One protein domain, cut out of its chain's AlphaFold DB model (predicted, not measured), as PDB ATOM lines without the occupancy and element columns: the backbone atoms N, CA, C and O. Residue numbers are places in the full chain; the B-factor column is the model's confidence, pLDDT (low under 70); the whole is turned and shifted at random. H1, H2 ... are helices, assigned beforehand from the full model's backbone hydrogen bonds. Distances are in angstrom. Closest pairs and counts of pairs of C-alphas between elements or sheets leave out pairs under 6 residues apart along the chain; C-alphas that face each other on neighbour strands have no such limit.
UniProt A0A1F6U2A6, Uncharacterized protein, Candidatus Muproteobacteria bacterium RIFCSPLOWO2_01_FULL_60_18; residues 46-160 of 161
ATOM      1  N   GLU A  46      97.209  98.637 189.403       75.12
ATOM      2  CA  GLU A  46      97.839  97.408 188.892       75.12
ATOM      3  C   GLU A  46      98.513  97.610 187.526       75.12
ATOM      4  O   GLU A  46      99.628  97.132 187.295       75.12
ATOM      5  N   GLN A  47      97.881  98.365 186.622       74.94
ATOM      6  CA  GLN A  47      98.481  98.714 185.331       74.94
ATOM      7  C   GLN A  47      99.682  99.646 185.510       74.94
ATOM      8  O   GLN A  47     100.685  99.501 184.808       74.94
ATOM      9  N   ALA A  48      99.613 100.551 186.487       71.31
ATOM     10  CA  ALA A  48     100.706 101.441 186.848       71.31
ATOM     11  C   ALA A  48     101.938 100.677 187.350       71.31
ATOM     12  O   ALA A  48     103.051 100.892 186.865       71.31
ATOM     13  N   VAL A  49     101.736  99.721 188.261       80.19
ATOM     14  CA  VAL A  49     102.809  98.859 188.779       80.19
ATOM     15  C   VAL A  49     103.420  98.015 187.660       80.19
ATOM     16  O   VAL A  49     104.645  97.886 187.583       80.19
ATOM     17  N   LYS A  50     102.595  97.480 186.753       84.06
ATOM     18  CA  LYS A  50     103.079  96.704 185.606       84.06
ATOM     19  C   LYS A  50     103.933  97.552 184.657       84.06
ATOM     20  O   LYS A  50     105.038  97.135 184.312       84.06
ATOM     21  N   GLN A  51     103.480  98.753 184.298       80.19
ATOM     22  CA  GLN A  51     104.256  99.681 183.464       80.19
ATOM     23  C   GLN A  51     105.567 100.102 184.138       80.19
ATOM     24  O   GLN A  51     106.610 100.171 183.484       80.19
ATOM     25  N   LEU A  52     105.551 100.342 185.451       82.88
ATOM     26  CA  LEU A  52     106.751 100.710 186.198       82.88
ATOM     27  C   LEU A  52     107.778  99.571 186.221       82.88
ATOM     28  O   LEU A  52     108.976  99.808 186.044       82.88
ATOM     29  N   LYS A  53     107.310  98.328 186.379       85.56
ATOM     30  CA  LYS A  53     108.152  97.132 186.309       85.56
ATOM     31  C   LYS A  53     108.786  96.982 184.927       85.56
ATOM     32  O   LYS A  53     110.005  96.881 184.828       85.56
ATOM     33  N   GLU A  54     107.984  97.068 183.869       87.44
ATOM     34  CA  GLU A  54     108.471  96.977 182.487       87.44
ATOM     35  C   GLU A  54     109.485  98.084 182.149       87.44
ATOM     36  O   GLU A  54     110.483  97.832 181.469       87.44
ATOM     37  N   ASN A  55     109.271  99.306 182.645       83.62
ATOM     38  CA  ASN A  55     110.224 100.406 182.487       83.62
ATOM     39  C   ASN A  55     111.528 100.140 183.253       83.62
ATOM     40  O   ASN A  55     112.610 100.410 182.732       83.62
ATOM     41  N   THR A  56     111.445  99.560 184.451       85.75
ATOM     42  CA  THR A  56     112.622  99.201 185.257       85.75
ATOM     43  C   THR A  56     113.455  98.109 184.585       85.75
ATOM     44  O   THR A  56     114.681  98.226 184.517       85.75
ATOM     45  N   ASP A  57     112.810  97.085 184.027       91.38
ATOM     46  CA  ASP A  57     113.494  96.005 183.305       91.38
ATOM     47  C   ASP A  57     114.226  96.537 182.060       91.38
ATOM     48  O   ASP A  57     115.388  96.194 181.814       91.38
ATOM     49  N   LYS A  58     113.597  97.455 181.314       88.25
ATOM     50  CA  LYS A  58     114.219  98.136 180.163       88.25
ATOM     51  C   LYS A  58     115.419  98.993 180.571       88.25
ATOM     52  O   LYS A  58     116.458  98.934 179.913       88.25
ATOM     53  N   LEU A  59     115.301  99.753 181.661       87.81
ATOM     54  CA  LEU A  59     116.400 100.562 182.194       87.81
ATOM     55  C   LEU A  59     117.591  99.686 182.598       87.81
ATOM     56  O   LEU A  59     118.733 100.019 182.278       87.81
ATOM     57  N   ARG A  60     117.334  98.539 183.235       89.69
ATOM     58  CA  ARG A  60     118.381  97.585 183.625       89.69
ATOM     59  C   ARG A  60     119.118  97.024 182.408       89.69
ATOM     60  O   ARG A  60     120.346  97.048 182.372       89.69
ATOM     61  N   ALA A  61     118.376  96.607 181.384       92.38
ATOM     62  CA  ALA A  61     118.959  96.113 180.139       92.38
ATOM     63  C   ALA A  61     119.804  97.182 179.415       92.38
ATOM     64  O   ALA A  61     120.842  96.861 178.831       92.38
ATOM     65  N   GLN A  62     119.402  98.459 179.470       88.88
ATOM     66  CA  GLN A  62     120.199  99.558 178.914       88.88
ATOM     67  C   GLN A  62     121.516  99.771 179.663       88.88
ATOM     68  O   GLN A  62     122.544  99.965 179.014       88.88
ATOM     69  N   VAL A  63     121.517  99.694 180.995       92.88
ATOM     70  CA  VAL A  63     122.750  99.800 181.795       92.88
ATOM     71  C   VAL A  63     123.708  98.653 181.477       92.88
ATOM     72  O   VAL A  63     124.897  98.893 181.264       92.88
ATOM     73  N   ASP A  64     123.198  97.428 181.343       94.12
ATOM     74  CA  ASP A  64     124.015  96.278 180.940       94.12
ATOM     75  C   ASP A  64     124.623  96.474 179.546       94.12
ATOM     76  O   ASP A  64     125.776  96.108 179.305       94.12
ATOM     77  N   LYS A  65     123.868  97.076 178.619       91.94
ATOM     78  CA  LYS A  65     124.368  97.412 177.282       91.94
ATOM     79  C   LYS A  65     125.473  98.470 177.355       91.94
ATOM     80  O   LYS A  65     126.536  98.253 176.786       91.94
ATOM     81  N   ILE A  66     125.268  99.549 178.114       92.19
ATOM     82  CA  ILE A  66     126.272 100.601 178.358       92.19
ATOM     83  C   ILE A  66     127.563 100.007 178.939       92.19
ATOM     84  O   ILE A  66     128.657 100.362 178.496       92.19
ATOM     85  N   ALA A  67     127.440  99.092 179.904       91.19
ATOM     86  CA  ALA A  67     128.574  98.443 180.558       91.19
ATOM     87  C   ALA A  67     129.362  97.529 179.605       91.19
ATOM     88  O   ALA A  67     130.588  97.453 179.688       91.19
ATOM     89  N   LYS A  68     128.669  96.849 178.684       94.25
ATOM     90  CA  LYS A  68     129.282  95.957 177.685       94.25
ATOM     91  C   LYS A  68     129.887  96.709 176.495       94.25
ATOM     92  O   LYS A  68     130.788  96.174 175.847       94.25
ATOM     93  N   THR A  69     129.429  97.926 176.204       94.56
ATOM     94  CA  THR A  69     129.974  98.751 175.120       94.56
ATOM     95  C   THR A  69     131.401  99.195 175.441       94.56
ATOM     96  O   THR A  69     131.665  99.812 176.477       94.56
ATOM     97  N   LYS A  70     132.335  98.884 174.536       92.56
ATOM     98  CA  LYS A  70     133.763  99.217 174.667       92.56
ATOM     99  C   LYS A  70     134.116 100.579 174.071       92.56
ATOM    100  O   LYS A  70     135.072 101.197 174.528       92.56
ATOM    101  N   ASP A  71     133.348 101.035 173.086       95.12
ATOM    102  CA  ASP A  71     133.571 102.318 172.431       95.12
ATOM    103  C   ASP A  71     133.101 103.485 173.326       95.12
ATOM    104  O   ASP A  71     131.961 103.477 173.802       95.12
ATOM    105  N   PRO A  72     133.954 104.490 173.595       88.00
ATOM    106  CA  PRO A  72     133.609 105.592 174.487       88.00
ATOM    107  C   PRO A  72     132.560 106.547 173.898       88.00
ATOM    108  O   PRO A  72     131.739 107.066 174.656       88.00
ATOM    109  N   ALA A  73     132.545 106.766 172.580       91.75
ATOM    110  CA  ALA A  73     131.571 107.637 171.924       91.75
ATOM    111  C   ALA A  73     130.187 106.970 171.877       91.75
ATOM    112  O   ALA A  73     129.170 107.592 172.196       91.75
ATOM    113  N   GLU A  74     130.147 105.673 171.576       91.75
ATOM    114  CA  GLU A  74     128.925 104.873 171.607       91.75
ATOM    115  C   GLU A  74     128.385 104.742 173.036       91.75
ATOM    116  O   GLU A  74     127.185 104.906 173.270       91.75
ATOM    117  N   ARG A  75     129.266 104.540 174.024       95.00
ATOM    118  CA  ARG A  75     128.883 104.529 175.441       95.00
ATOM    119  C   ARG A  75     128.265 105.861 175.862       95.00
ATOM    120  O   ARG A  75     127.234 105.851 176.527       95.00
ATOM    121  N   GLN A  76     128.848 106.997 175.473       92.81
ATOM    122  CA  GLN A  76     128.283 108.315 175.788       92.81
ATOM    123  C   GLN A  76     126.892 108.506 175.183       92.81
ATOM    124  O   GLN A  76     125.993 108.993 175.870       92.81
ATOM    125  N   LYS A  77     126.691 108.081 173.932       94.38
ATOM    126  CA  LYS A  77     125.375 108.128 173.288       94.38
ATOM    127  C   LYS A  77     124.348 107.278 174.044       94.38
ATOM    128  O   LYS A  77     123.274 107.773 174.377       94.38
ATOM    129  N   LEU A  78     124.701 106.040 174.392       93.00
ATOM    130  CA  LEU A  78     123.822 105.142 175.151       93.00
ATOM    131  C   LEU A  78     123.501 105.687 176.553       93.00
ATOM    132  O   LEU A  78     122.377 105.540 177.029       93.00
ATOM    133  N   VAL A  79     124.451 106.361 177.207       93.81
ATOM    134  CA  VAL A  79     124.215 107.036 178.494       93.81
ATOM    135  C   VAL A  79     123.239 108.207 178.344       93.81
ATOM    136  O   VAL A  79     122.366 108.377 179.194       93.81
ATOM    137  N   GLN A  80     123.339 109.001 177.275       93.06
ATOM    138  CA  GLN A  80     122.379 110.083 177.021       93.06
ATOM    139  C   GLN A  80     120.962 109.541 176.804       93.06
ATOM    140  O   GLN A  80     120.011 110.061 177.391       93.06
ATOM    141  N   GLU A  81     120.827 108.465 176.028       90.50
ATOM    142  CA  GLU A  81     119.551 107.770 175.819       90.50
ATOM    143  C   GLU A  81     118.985 107.225 177.141       90.50
ATOM    144  O   GLU A  81     117.798 107.402 177.432       90.50
ATOM    145  N   HIS A  82     119.838 106.646 177.989       92.62
ATOM    146  CA  HIS A  82     119.445 106.171 179.314       92.62
ATOM    147  C   HIS A  82     118.921 107.299 180.211       92.62
ATOM    148  O   HIS A  82     117.882 107.148 180.851       92.62
ATOM    149  N   MET A  83     119.581 108.459 180.222       87.75
ATOM    150  CA  MET A  83     119.143 109.612 181.020       87.75
ATOM    151  C   MET A  83     117.800 110.179 180.549       87.75
ATOM    152  O   MET A  83     116.979 110.594 181.371       87.75
ATOM    153  N   GLN A  84     117.547 110.184 179.238       88.88
ATOM    154  CA  GLN A  84     116.252 110.591 178.688       88.88
ATOM    155  C   GLN A  84     115.141 109.615 179.097       88.88
ATOM    156  O   GLN A  84     114.090 110.050 179.572       88.88
ATOM    157  N   MET A  85     115.395 108.307 178.992       85.06
ATOM    158  CA  MET A  85     114.452 107.275 179.434       85.06
ATOM    159  C   MET A  85     114.182 107.365 180.938       85.06
ATOM    160  O   MET A  85     113.034 107.235 181.371       85.06
ATOM    161  N   LEU A  86     115.220 107.619 181.736       86.69
ATOM    162  CA  LEU A  86     115.100 107.768 183.182       86.69
ATOM    163  C   LEU A  86     114.236 108.979 183.547       86.69
ATOM    164  O   LEU A  86     113.345 108.852 184.385       86.69
ATOM    165  N   ARG A  87     114.432 110.129 182.885       84.06
ATOM    166  CA  ARG A  87     113.579 111.315 183.075       84.06
ATOM    167  C   ARG A  87     112.125 111.032 182.717       84.06
ATOM    168  O   ARG A  87     111.250 111.330 183.522       84.06
ATOM    169  N   ALA A  88     111.873 110.415 181.564       82.06
ATOM    170  CA  ALA A  88     110.518 110.048 181.152       82.06
ATOM    171  C   ALA A  88     109.858 109.085 182.159       82.06
ATOM    172  O   ALA A  88     108.702 109.270 182.537       82.06
ATOM    173  N   SER A  89     110.619 108.108 182.661       80.56
ATOM    174  CA  SER A  89     110.154 107.158 183.679       80.56
ATOM    175  C   SER A  89     109.865 107.846 185.017       80.56
ATOM    176  O   SER A  89     108.858 107.540 185.652       80.56
ATOM    177  N   MET A  90     110.696 108.811 185.430       80.75
ATOM    178  CA  MET A  90     110.460 109.626 186.628       80.75
ATOM    179  C   MET A  90     109.231 110.521 186.499       80.75
ATOM    180  O   MET A  90     108.557 110.729 187.497       80.75
ATOM    181  N   THR A  91     108.908 111.040 185.316       77.62
ATOM    182  CA  THR A  91     107.678 111.825 185.125       77.62
ATOM    183  C   THR A  91     106.434 110.958 185.315       77.62
ATOM    184  O   THR A  91     105.503 111.374 186.001       77.62
ATOM    185  N   VAL A  92     106.433 109.733 184.783       72.62
ATOM    186  CA  VAL A  92     105.324 108.778 184.962       72.62
ATOM    187  C   VAL A  92     105.216 108.330 186.425       72.62
ATOM    188  O   VAL A  92     104.140 108.394 187.019       72.62
ATOM    189  N   ALA A  93     106.338 107.945 187.039       71.31
ATOM    190  CA  ALA A  93     106.382 107.522 188.440       71.31
ATOM    191  C   ALA A  93     106.056 108.670 189.414       71.31
ATOM    192  O   ALA A  93     105.339 108.482 190.393       71.31
ATOM    193  N   GLY A  94     106.551 109.875 189.133       67.12
ATOM    194  CA  GLY A  94     106.301 111.091 189.904       67.12
ATOM    195  C   GLY A  94     104.866 111.592 189.767       67.12
ATOM    196  O   GLY A  94     104.303 112.060 190.750       67.12
ATOM    197  N   GLY A  95     104.237 111.422 188.601       65.62
ATOM    198  CA  GLY A  95     102.801 111.661 188.424       65.62
ATOM    199  C   GLY A  95     101.943 110.715 189.270       65.62
ATOM    200  O   GLY A  95     100.934 111.132 189.832       65.62
ATOM    201  N   MET A  96     102.384 109.467 189.440       59.69
ATOM    202  CA  MET A  96     101.720 108.478 190.293       59.69
ATOM    203  C   MET A  96     101.951 108.749 191.793       59.69
ATOM    204  O   MET A  96     101.008 108.699 192.577       59.69
ATOM    205  N   MET A  97     103.173 109.105 192.205       55.03
ATOM    206  CA  MET A  97     103.500 109.395 193.611       55.03
ATOM    207  C   MET A  97     102.989 110.771 194.077       55.03
ATOM    208  O   MET A  97     102.558 110.911 195.219       55.03
ATOM    209  N   GLY A  98     102.957 111.766 193.186       50.16
ATOM    210  CA  GLY A  98     102.313 113.063 193.420       50.16
ATOM    211  C   GLY A  98     100.783 112.981 193.422       50.16
ATOM    212  O   GLY A  98     100.135 113.732 194.145       50.16
ATOM    213  N   GLY A  99     100.203 112.028 192.683       47.75
ATOM    214  CA  GLY A  99      98.763 111.753 192.686       47.75
ATOM    215  C   GLY A  99      98.265 110.988 193.917       47.75
ATOM    216  O   GLY A  99      97.103 111.128 194.279       47.75
ATOM    217  N   MET A 100      99.127 110.221 194.595       42.94
ATOM    218  CA  MET A 100      98.745 109.407 195.764       42.94
ATOM    219  C   MET A 100      99.022 110.083 197.120       42.94
ATOM    220  O   MET A 100      98.619 109.560 198.156       42.94
ATOM    221  N   GLY A 101      99.682 111.248 197.119       40.09
ATOM    222  CA  GLY A 101      99.865 112.117 198.294       40.09
ATOM    223  C   GLY A 101      99.007 113.388 198.279       40.09
ATOM    224  O   GLY A 101      98.904 114.073 199.296       40.09
ATOM    225  N   ALA A 102      98.360 113.700 197.155       40.66
ATOM    226  CA  ALA A 102      97.392 114.781 197.071       40.66
ATOM    227  C   ALA A 102      96.019 114.255 197.503       40.66
ATOM    228  O   ALA A 102      95.173 113.891 196.687       40.66
ATOM    229  N   GLY A 103      95.781 114.262 198.817       40.62
ATOM    230  CA  GLY A 103      94.415 114.414 199.312       40.62
ATOM    231  C   GLY A 103      93.733 115.610 198.616       40.62
ATOM    232  O   GLY A 103      94.429 116.493 198.096       40.62
ATOM    233  N   PRO A 104      92.393 115.649 198.559       41.94
ATOM    234  CA  PRO A 104      91.653 116.712 197.876       41.94
ATOM    235  C   PRO A 104      92.068 118.081 198.440       41.94
ATOM    236  O   PRO A 104      91.666 118.457 199.534       41.94
ATOM    237  N   GLY A 105      92.943 118.792 197.724       44.69
ATOM    238  CA  GLY A 105      93.583 120.020 198.213       44.69
ATOM    239  C   GLY A 105      95.001 120.293 197.693       44.69
ATOM    240  O   GLY A 105      95.520 121.380 197.906       44.69
ATOM    241  N   GLY A 106      95.642 119.360 196.986       37.12
ATOM    242  CA  GLY A 106      97.024 119.515 196.505       37.12
ATOM    243  C   GLY A 106      97.193 120.159 195.126       37.12
ATOM    244  O   GLY A 106      98.072 119.749 194.374       37.12
ATOM    245  N   GLY A 107      96.352 121.123 194.753       45.41
ATOM    246  CA  GLY A 107      96.579 121.948 193.569       45.41
ATOM    247  C   GLY A 107      97.576 123.057 193.886       45.41
ATOM    248  O   GLY A 107      97.166 124.173 194.172       45.41
ATOM    249  N   MET A 108      98.876 122.773 193.831       43.16
ATOM    250  CA  MET A 108      99.886 123.835 193.766       43.16
ATOM    251  C   MET A 108     100.816 123.573 192.590       43.16
ATOM    252  O   MET A 108     102.003 123.277 192.706       43.16
ATOM    253  N   GLY A 109     100.201 123.656 191.410       42.75
ATOM    254  CA  GLY A 109     100.926 124.004 190.210       42.75
ATOM    255  C   GLY A 109     101.541 125.391 190.382       42.75
ATOM    256  O   GLY A 109     100.889 126.318 190.843       42.75
ATOM    257  N   MET A 110     102.801 125.483 189.980       50.31
ATOM    258  CA  MET A 110     103.284 126.532 189.092       50.31
ATOM    259  C   MET A 110     102.979 127.985 189.498       50.31
ATOM    260  O   MET A 110     101.923 128.526 189.194       50.31
ATOM    261  N   GLY A 111     104.011 128.663 189.999       44.38
ATOM    262  CA  GLY A 111     104.180 130.094 189.752       44.38
ATOM    263  C   GLY A 111     104.347 130.939 191.002       44.38
ATOM    264  O   GLY A 111     103.370 131.417 191.551       44.38
ATOM    265  N   MET A 112     105.598 131.215 191.380       39.00
ATOM    266  CA  MET A 112     105.987 132.576 191.760       39.00
ATOM    267  C   MET A 112     107.511 132.707 191.773       39.00
ATOM    268  O   MET A 112     108.188 132.646 192.795       39.00
ATOM    269  N   MET A 113     108.063 132.876 190.576       50.78
ATOM    270  CA  MET A 113     109.233 133.721 190.406       50.78
ATOM    271  C   MET A 113     108.714 135.161 190.450       50.78
ATOM    272  O   MET A 113     107.904 135.528 189.603       50.78
ATOM    273  N   GLY A 114     109.167 135.966 191.409       39.75
ATOM    274  CA  GLY A 114     109.021 137.418 191.325       39.75
ATOM    275  C   GLY A 114     108.527 138.093 192.596       39.75
ATOM    276  O   GLY A 114     107.376 137.944 192.975       39.75
ATOM    277  N   GLY A 115     109.408 138.922 193.156       44.09
ATOM    278  CA  GLY A 115     109.032 140.245 193.643       44.09
ATOM    279  C   GLY A 115     108.317 140.311 194.987       44.09
ATOM    280  O   GLY A 115     107.123 140.086 195.078       44.09
ATOM    281  N   GLY A 116     109.069 140.767 195.989       43.97
ATOM    282  CA  GLY A 116     108.593 141.735 196.975       43.97
ATOM    283  C   GLY A 116     107.340 141.378 197.763       43.97
ATOM    284  O   GLY A 116     106.250 141.790 197.400       43.97
ATOM    285  N   MET A 117     107.522 140.795 198.945       34.78
ATOM    286  CA  MET A 117     106.711 141.187 200.094       34.78
ATOM    287  C   MET A 117     107.424 140.776 201.379       34.78
ATOM    288  O   MET A 117     107.478 139.610 201.759       34.78
ATOM    289  N   MET A 118     108.028 141.774 202.022       50.69
ATOM    290  CA  MET A 118     108.080 141.814 203.477       50.69
ATOM    291  C   MET A 118     106.650 141.736 204.031       50.69
ATOM    292  O   MET A 118     105.725 142.232 203.392       50.69
ATOM    293  N   MET A 119     106.572 141.246 205.267       47.03
ATOM    294  CA  MET A 119     105.471 141.299 206.236       47.03
ATOM    295  C   MET A 119     104.616 140.035 206.398       47.03
ATOM    296  O   MET A 119     103.920 139.580 205.499       47.03
ATOM    297  N   ASP A 120     104.679 139.537 207.635       44.19
ATOM    298  CA  ASP A 120     103.642 138.777 208.330       44.19
ATOM    299  C   ASP A 120     103.387 137.328 207.908       44.19
ATOM    300  O   ASP A 120     102.306 136.944 207.470       44.19
ATOM    301  N   CYS A 121     104.352 136.460 208.218       35.59
ATOM    302  CA  CYS A 121     104.033 135.071 208.535       35.59
ATOM    303  C   CYS A 121     104.628 134.680 209.899       35.59
ATOM    304  O   CYS A 121     105.834 134.440 209.990       35.59
ATOM    305  N   PRO A 122     103.808 134.512 210.959       41.75
ATOM    306  CA  PRO A 122     104.246 133.951 212.245       41.75
ATOM    307  C   PRO A 122     104.649 132.459 212.161       41.75
ATOM    308  O   PRO A 122     104.913 131.816 213.172       41.75
ATOM    309  N   MET A 123     104.752 131.904 210.950       45.09
ATOM    310  CA  MET A 123     105.107 130.516 210.646       45.09
ATOM    311  C   MET A 123     106.625 130.278 210.521       45.09
ATOM    312  O   MET A 123     107.047 129.193 210.144       45.09
ATOM    313  N   MET A 124     107.473 131.264 210.835       44.44
ATOM    314  CA  MET A 124     108.934 131.068 210.894       44.44
ATOM    315  C   MET A 124     109.482 131.020 212.334       44.44
ATOM    316  O   MET A 124     110.650 130.707 212.538       44.44
ATOM    317  N   GLY A 125     108.641 131.260 213.349       45.25
ATOM    318  CA  GLY A 125     109.013 131.100 214.763       45.25
ATOM    319  C   GLY A 125     108.838 129.672 215.290       45.25
ATOM    320  O   GLY A 125     109.566 129.242 216.180       45.25
ATOM    321  N   GLN A 126     107.913 128.895 214.716       43.78
ATOM    322  CA  GLN A 126     107.579 127.559 215.225       43.78
ATOM    323  C   GLN A 126     108.456 126.434 214.646       43.78
ATOM    324  O   GLN A 126     108.564 125.368 215.248       43.78
ATOM    325  N   MET A 127     109.160 126.680 213.535       45.81
ATOM    326  CA  MET A 127     110.130 125.734 212.956       45.81
ATOM    327  C   MET A 127     111.552 125.900 213.528       45.81
ATOM    328  O   MET A 127     112.466 125.194 213.123       45.81
ATOM    329  N   MET A 128     111.758 126.798 214.498       45.78
ATOM    330  CA  MET A 128     112.992 126.846 215.298       45.78
ATOM    331  C   MET A 128     112.829 126.213 216.692       45.78
ATOM    332  O   MET A 128     113.780 126.181 217.465       45.78
ATOM    333  N   GLY A 129     111.636 125.696 217.015       45.00
ATOM    334  CA  GLY A 129     111.277 125.173 218.340       45.00
ATOM    335  C   GLY A 129     111.013 123.664 218.401       45.00
ATOM    336  O   GLY A 129     110.437 123.190 219.373       45.00
ATOM    337  N   GLY A 130     111.389 122.899 217.373       42.84
ATOM    338  CA  GLY A 130     111.199 121.446 217.334       42.84
ATOM    339  C   GLY A 130     112.534 120.716 217.379       42.84
ATOM    340  O   GLY A 130     113.145 120.508 216.331       42.84
ATOM    341  N   GLY A 131     112.975 120.297 218.571       52.41
ATOM    342  CA  GLY A 131     114.269 119.627 218.801       52.41
ATOM    343  C   GLY A 131     114.560 118.422 217.891       52.41
ATOM    344  O   GLY A 131     115.715 118.097 217.664       52.41
ATOM    345  N   MET A 132     113.535 117.827 217.277       52.50
ATOM    346  CA  MET A 132     113.665 116.688 216.364       52.50
ATOM    347  C   MET A 132     114.106 117.054 214.932       52.50
ATOM    348  O   MET A 132     114.797 116.269 214.287       52.50
ATOM    349  N   MET A 133     113.726 118.228 214.406       53.56
ATOM    350  CA  MET A 133     114.068 118.621 213.024       53.56
ATOM    351  C   MET A 133     115.450 119.283 212.932       53.56
ATOM    352  O   MET A 133     116.174 119.063 211.960       53.56
ATOM    353  N   GLY A 134     115.839 120.051 213.957       60.56
ATOM    354  CA  GLY A 134     117.164 120.676 214.033       60.56
ATOM    355  C   GLY A 134     118.291 119.649 214.153       60.56
ATOM    356  O   GLY A 134     119.322 119.777 213.497       60.56
ATOM    357  N   GLU A 135     118.065 118.578 214.916       62.66
ATOM    358  CA  GLU A 135     119.026 117.484 215.068       62.66
ATOM    359  C   GLU A 135     119.203 116.694 213.763       62.66
ATOM    360  O   GLU A 135     120.326 116.409 213.348       62.66
ATOM    361  N   GLN A 136     118.109 116.439 213.038       67.69
ATOM    362  CA  GLN A 136     118.153 115.773 211.736       67.69
ATOM    363  C   GLN A 136     118.859 116.633 210.670       67.69
ATOM    364  O   GLN A 136     119.608 116.113 209.837       67.69
ATOM    365  N   MET A 137     118.691 117.957 210.722       75.00
ATOM    366  CA  MET A 137     119.394 118.898 209.845       75.00
ATOM    367  C   MET A 137     120.891 118.993 210.176       75.00
ATOM    368  O   MET A 137     121.716 118.933 209.261       75.00
ATOM    369  N   MET A 138     121.258 119.062 211.462       78.56
ATOM    370  CA  MET A 138     122.660 119.029 211.901       78.56
ATOM    371  C   MET A 138     123.339 117.710 211.532       78.56
ATOM    372  O   MET A 138     124.453 117.714 211.010       78.56
ATOM    373  N   GLN A 139     122.657 116.579 211.714       80.19
ATOM    374  CA  GLN A 139     123.171 115.272 211.310       80.19
ATOM    375  C   GLN A 139     123.381 115.192 209.789       80.19
ATOM    376  O   GLN A 139     124.372 114.625 209.323       80.19
ATOM    377  N   ARG A 140     122.487 115.803 209.002       78.88
ATOM    378  CA  ARG A 140     122.618 115.896 207.540       78.88
ATOM    379  C   ARG A 140     123.792 116.782 207.119       78.88
ATOM    380  O   ARG A 140     124.487 116.419 206.170       78.88
ATOM    381  N   MET A 141     124.041 117.888 207.825       82.38
ATOM    382  CA  MET A 141     125.225 118.731 207.609       82.38
ATOM    383  C   MET A 141     126.514 117.981 207.947       82.38
ATOM    384  O   MET A 141     127.392 117.898 207.095       82.38
ATOM    385  N   GLN A 142     126.586 117.305 209.096       85.12
ATOM    386  CA  GLN A 142     127.767 116.515 209.467       85.12
ATOM    387  C   GLN A 142     128.052 115.368 208.486       85.12
ATOM    388  O   GLN A 142     129.207 115.061 208.194       85.12
ATOM    389  N   GLN A 143     127.020 114.703 207.953       88.38
ATOM    390  CA  GLN A 143     127.220 113.698 206.903       88.38
ATOM    391  C   GLN A 143     127.742 114.319 205.603       88.38
ATOM    392  O   GLN A 143     128.531 113.685 204.901       88.38
ATOM    393  N   MET A 144     127.302 115.532 205.268       85.06
ATOM    394  CA  MET A 144     127.772 116.261 204.092       85.06
ATOM    395  C   MET A 144     129.233 116.701 204.256       85.06
ATOM    396  O   MET A 144     130.023 116.484 203.338       85.06
ATOM    397  N   GLU A 145     129.607 117.210 205.431       85.31
ATOM    398  CA  GLU A 145     130.987 117.563 205.793       85.31
ATOM    399  C   GLU A 145     131.905 116.340 205.730       85.31
ATOM    400  O   GLU A 145     132.896 116.360 205.010       85.31
ATOM    401  N   LYS A 146     131.518 115.214 206.347       88.31
ATOM    402  CA  LYS A 146     132.294 113.961 206.273       88.31
ATOM    403  C   LYS A 146     132.500 113.467 204.839       88.31
ATOM    404  O   LYS A 146     133.559 112.931 204.518       88.31
ATOM    405  N   ARG A 147     131.493 113.623 203.971       80.62
ATOM    406  CA  ARG A 147     131.610 113.277 202.544       80.62
ATOM    407  C   ARG A 147     132.565 114.219 201.816       80.62
ATOM    408  O   ARG A 147     133.336 113.743 200.987       80.62
ATOM    409  N   MET A 148     132.531 115.516 202.127       86.31
ATOM    410  CA  MET A 148     133.481 116.480 201.571       86.31
ATOM    411  C   MET A 148     134.906 116.222 202.054       86.31
ATOM    412  O   MET A 148     135.810 116.217 201.228       86.31
ATOM    413  N   ASP A 149     135.122 115.941 203.335       88.19
ATOM    414  CA  ASP A 149     136.455 115.661 203.881       88.19
ATOM    415  C   ASP A 149     137.057 114.378 203.308       88.19
ATOM    416  O   ASP A 149     138.231 114.345 202.949       88.19
ATOM    417  N   MET A 150     136.254 113.323 203.141       87.38
ATOM    418  CA  MET A 150     136.728 112.080 202.527       87.38
ATOM    419  C   MET A 150     137.080 112.280 201.044       87.38
ATOM    420  O   MET A 150     138.078 111.743 200.560       87.38
ATOM    421  N   MET A 151     136.302 113.100 200.330       85.56
ATOM    422  CA  MET A 151     136.590 113.472 198.943       85.56
ATOM    423  C   MET A 151     137.833 114.371 198.840       85.56
ATOM    424  O   MET A 151     138.654 114.170 197.945       85.56
ATOM    425  N   GLN A 152     138.020 115.301 199.782       85.94
ATOM    426  CA  GLN A 152     139.216 116.140 199.883       85.94
ATOM    427  C   GLN A 152     140.459 115.306 200.184       85.94
ATOM    428  O   GLN A 152     141.460 115.463 199.497       85.94
ATOM    429  N   MET A 153     140.393 114.356 201.118       89.75
ATOM    430  CA  MET A 153     141.521 113.474 201.427       89.75
ATOM    431  C   MET A 153     141.924 112.614 200.219       89.75
ATOM    432  O   MET A 153     143.113 112.420 199.966       89.75
ATOM    433  N   MET A 154     140.952 112.127 199.441       83.50
ATOM    434  CA  MET A 154     141.221 111.380 198.207       83.50
ATOM    435  C   MET A 154     141.892 112.263 197.141       83.50
ATOM    436  O   MET A 154     142.841 111.827 196.488       83.50
ATOM    437  N   LEU A 155     141.446 113.515 197.000       83.62
ATOM    438  CA  LEU A 155     142.065 114.500 196.108       83.62
ATOM    439  C   LEU A 155     143.472 114.895 196.575       83.62
ATOM    440  O   LEU A 155     144.372 115.031 195.754       83.62
ATOM    441  N   GLU A 156     143.695 115.036 197.880       82.69
ATOM    442  CA  GLU A 156     145.006 115.348 198.449       82.69
ATOM    443  C   GLU A 156     146.001 114.194 198.332       82.69
ATOM    444  O   GLU A 156     147.182 114.454 198.097       82.69
ATOM    445  N   GLN A 157     145.548 112.939 198.438       76.31
ATOM    446  CA  GLN A 157     146.394 111.771 198.166       76.31
ATOM    447  C   GLN A 157     146.831 111.704 196.702       76.31
ATOM    448  O   GLN A 157     147.964 111.325 196.440       76.31
ATOM    449  N   MET A 158     145.979 112.108 195.755       73.25
ATOM    450  CA  MET A 158     146.375 112.211 194.343       73.25
ATOM    451  C   MET A 158     147.200 113.468 194.028       73.25
ATOM    452  O   MET A 158     147.883 113.510 193.008       73.25
ATOM    453  N   ARG A 159     147.110 114.512 194.862       74.00
ATOM    454  CA  ARG A 159     147.813 115.793 194.669       74.00
ATOM    455  C   ARG A 159     149.210 115.815 195.298       74.00
ATOM    456  O   ARG A 159     150.005 116.687 194.953       74.00
ATOM    457  N   LYS A 160     149.510 114.916 196.238       57.91
ATOM    458  CA  LYS A 160     150.876 114.721 196.740       57.91
ATOM    459  C   LYS A 160     151.640 113.835 195.736       57.91
ATOM    460  O   LYS A 160     151.104 112.785 195.394       57.91
TER     461      LYS A 160
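Overview. This is residues 46 to 160 of the 161 residues of an uncharacterized protein of Candidatus Muproteobacteria bacterium RIFCSPLOWO2_01_FULL_60_18 (UniProt A0A1F6U2A6). A helical hairpin, H1 and H2 side by side, is joined by a wide loop, residues 102 to 130, to a lone long helix, H3, which touches neither of them. H3 runs back opposite to H2 across an empty gap, and the whole is an open frame with few contacts. The printed part has 115 residues with three named helices, in the order H1, H2, H3, and no named strand; its class is all helix. It is extended, with a radius of gyration of the C-alphas of 22.3 A, and spans 59 by 55 by 32 A.

Arrangement. H1, residues 46 to 68, touches H2, residues 72 to 101; their closest C-alphas, those of Ile 66 and Arg 75, are 5.5 A apart. The two form a helical hairpin, at a shallow tilt of 18 degrees, opposite ways, with their centres 10.4 A apart. H3, residues 131 to 159, is apart from H1 and from H2. In H1 and H2 every O i to N i+4 pair is within hydrogen-bond range; in H3, 23 of 25 are.

Along the chain. H1 begins at C-alpha 46, at (97.839, 97.408, 188.892), and is 33.4 A long from first to last C-alpha. H2 is 41.8 A long and ends at C-alpha 101, at (99.865, 112.117, 198.294). H3 is 41.5 A long and ends at C-alpha 159, at (147.813, 115.793, 194.669).

Size, cuts and confidence. The two C-alphas farthest apart, those of Lys 70 and Asp 120, are 60.0 A apart. The printed part has no cut. The link from H1 to H2 is tight, with 3 residues; that from H2 to H3 is long, with 29. Residues 107 to 160, of which 131 to 159 belong to H3, stand free. The mean pLDDT of the printed part is 71.2, and residues 94 to 136 and residue 160 are under 70.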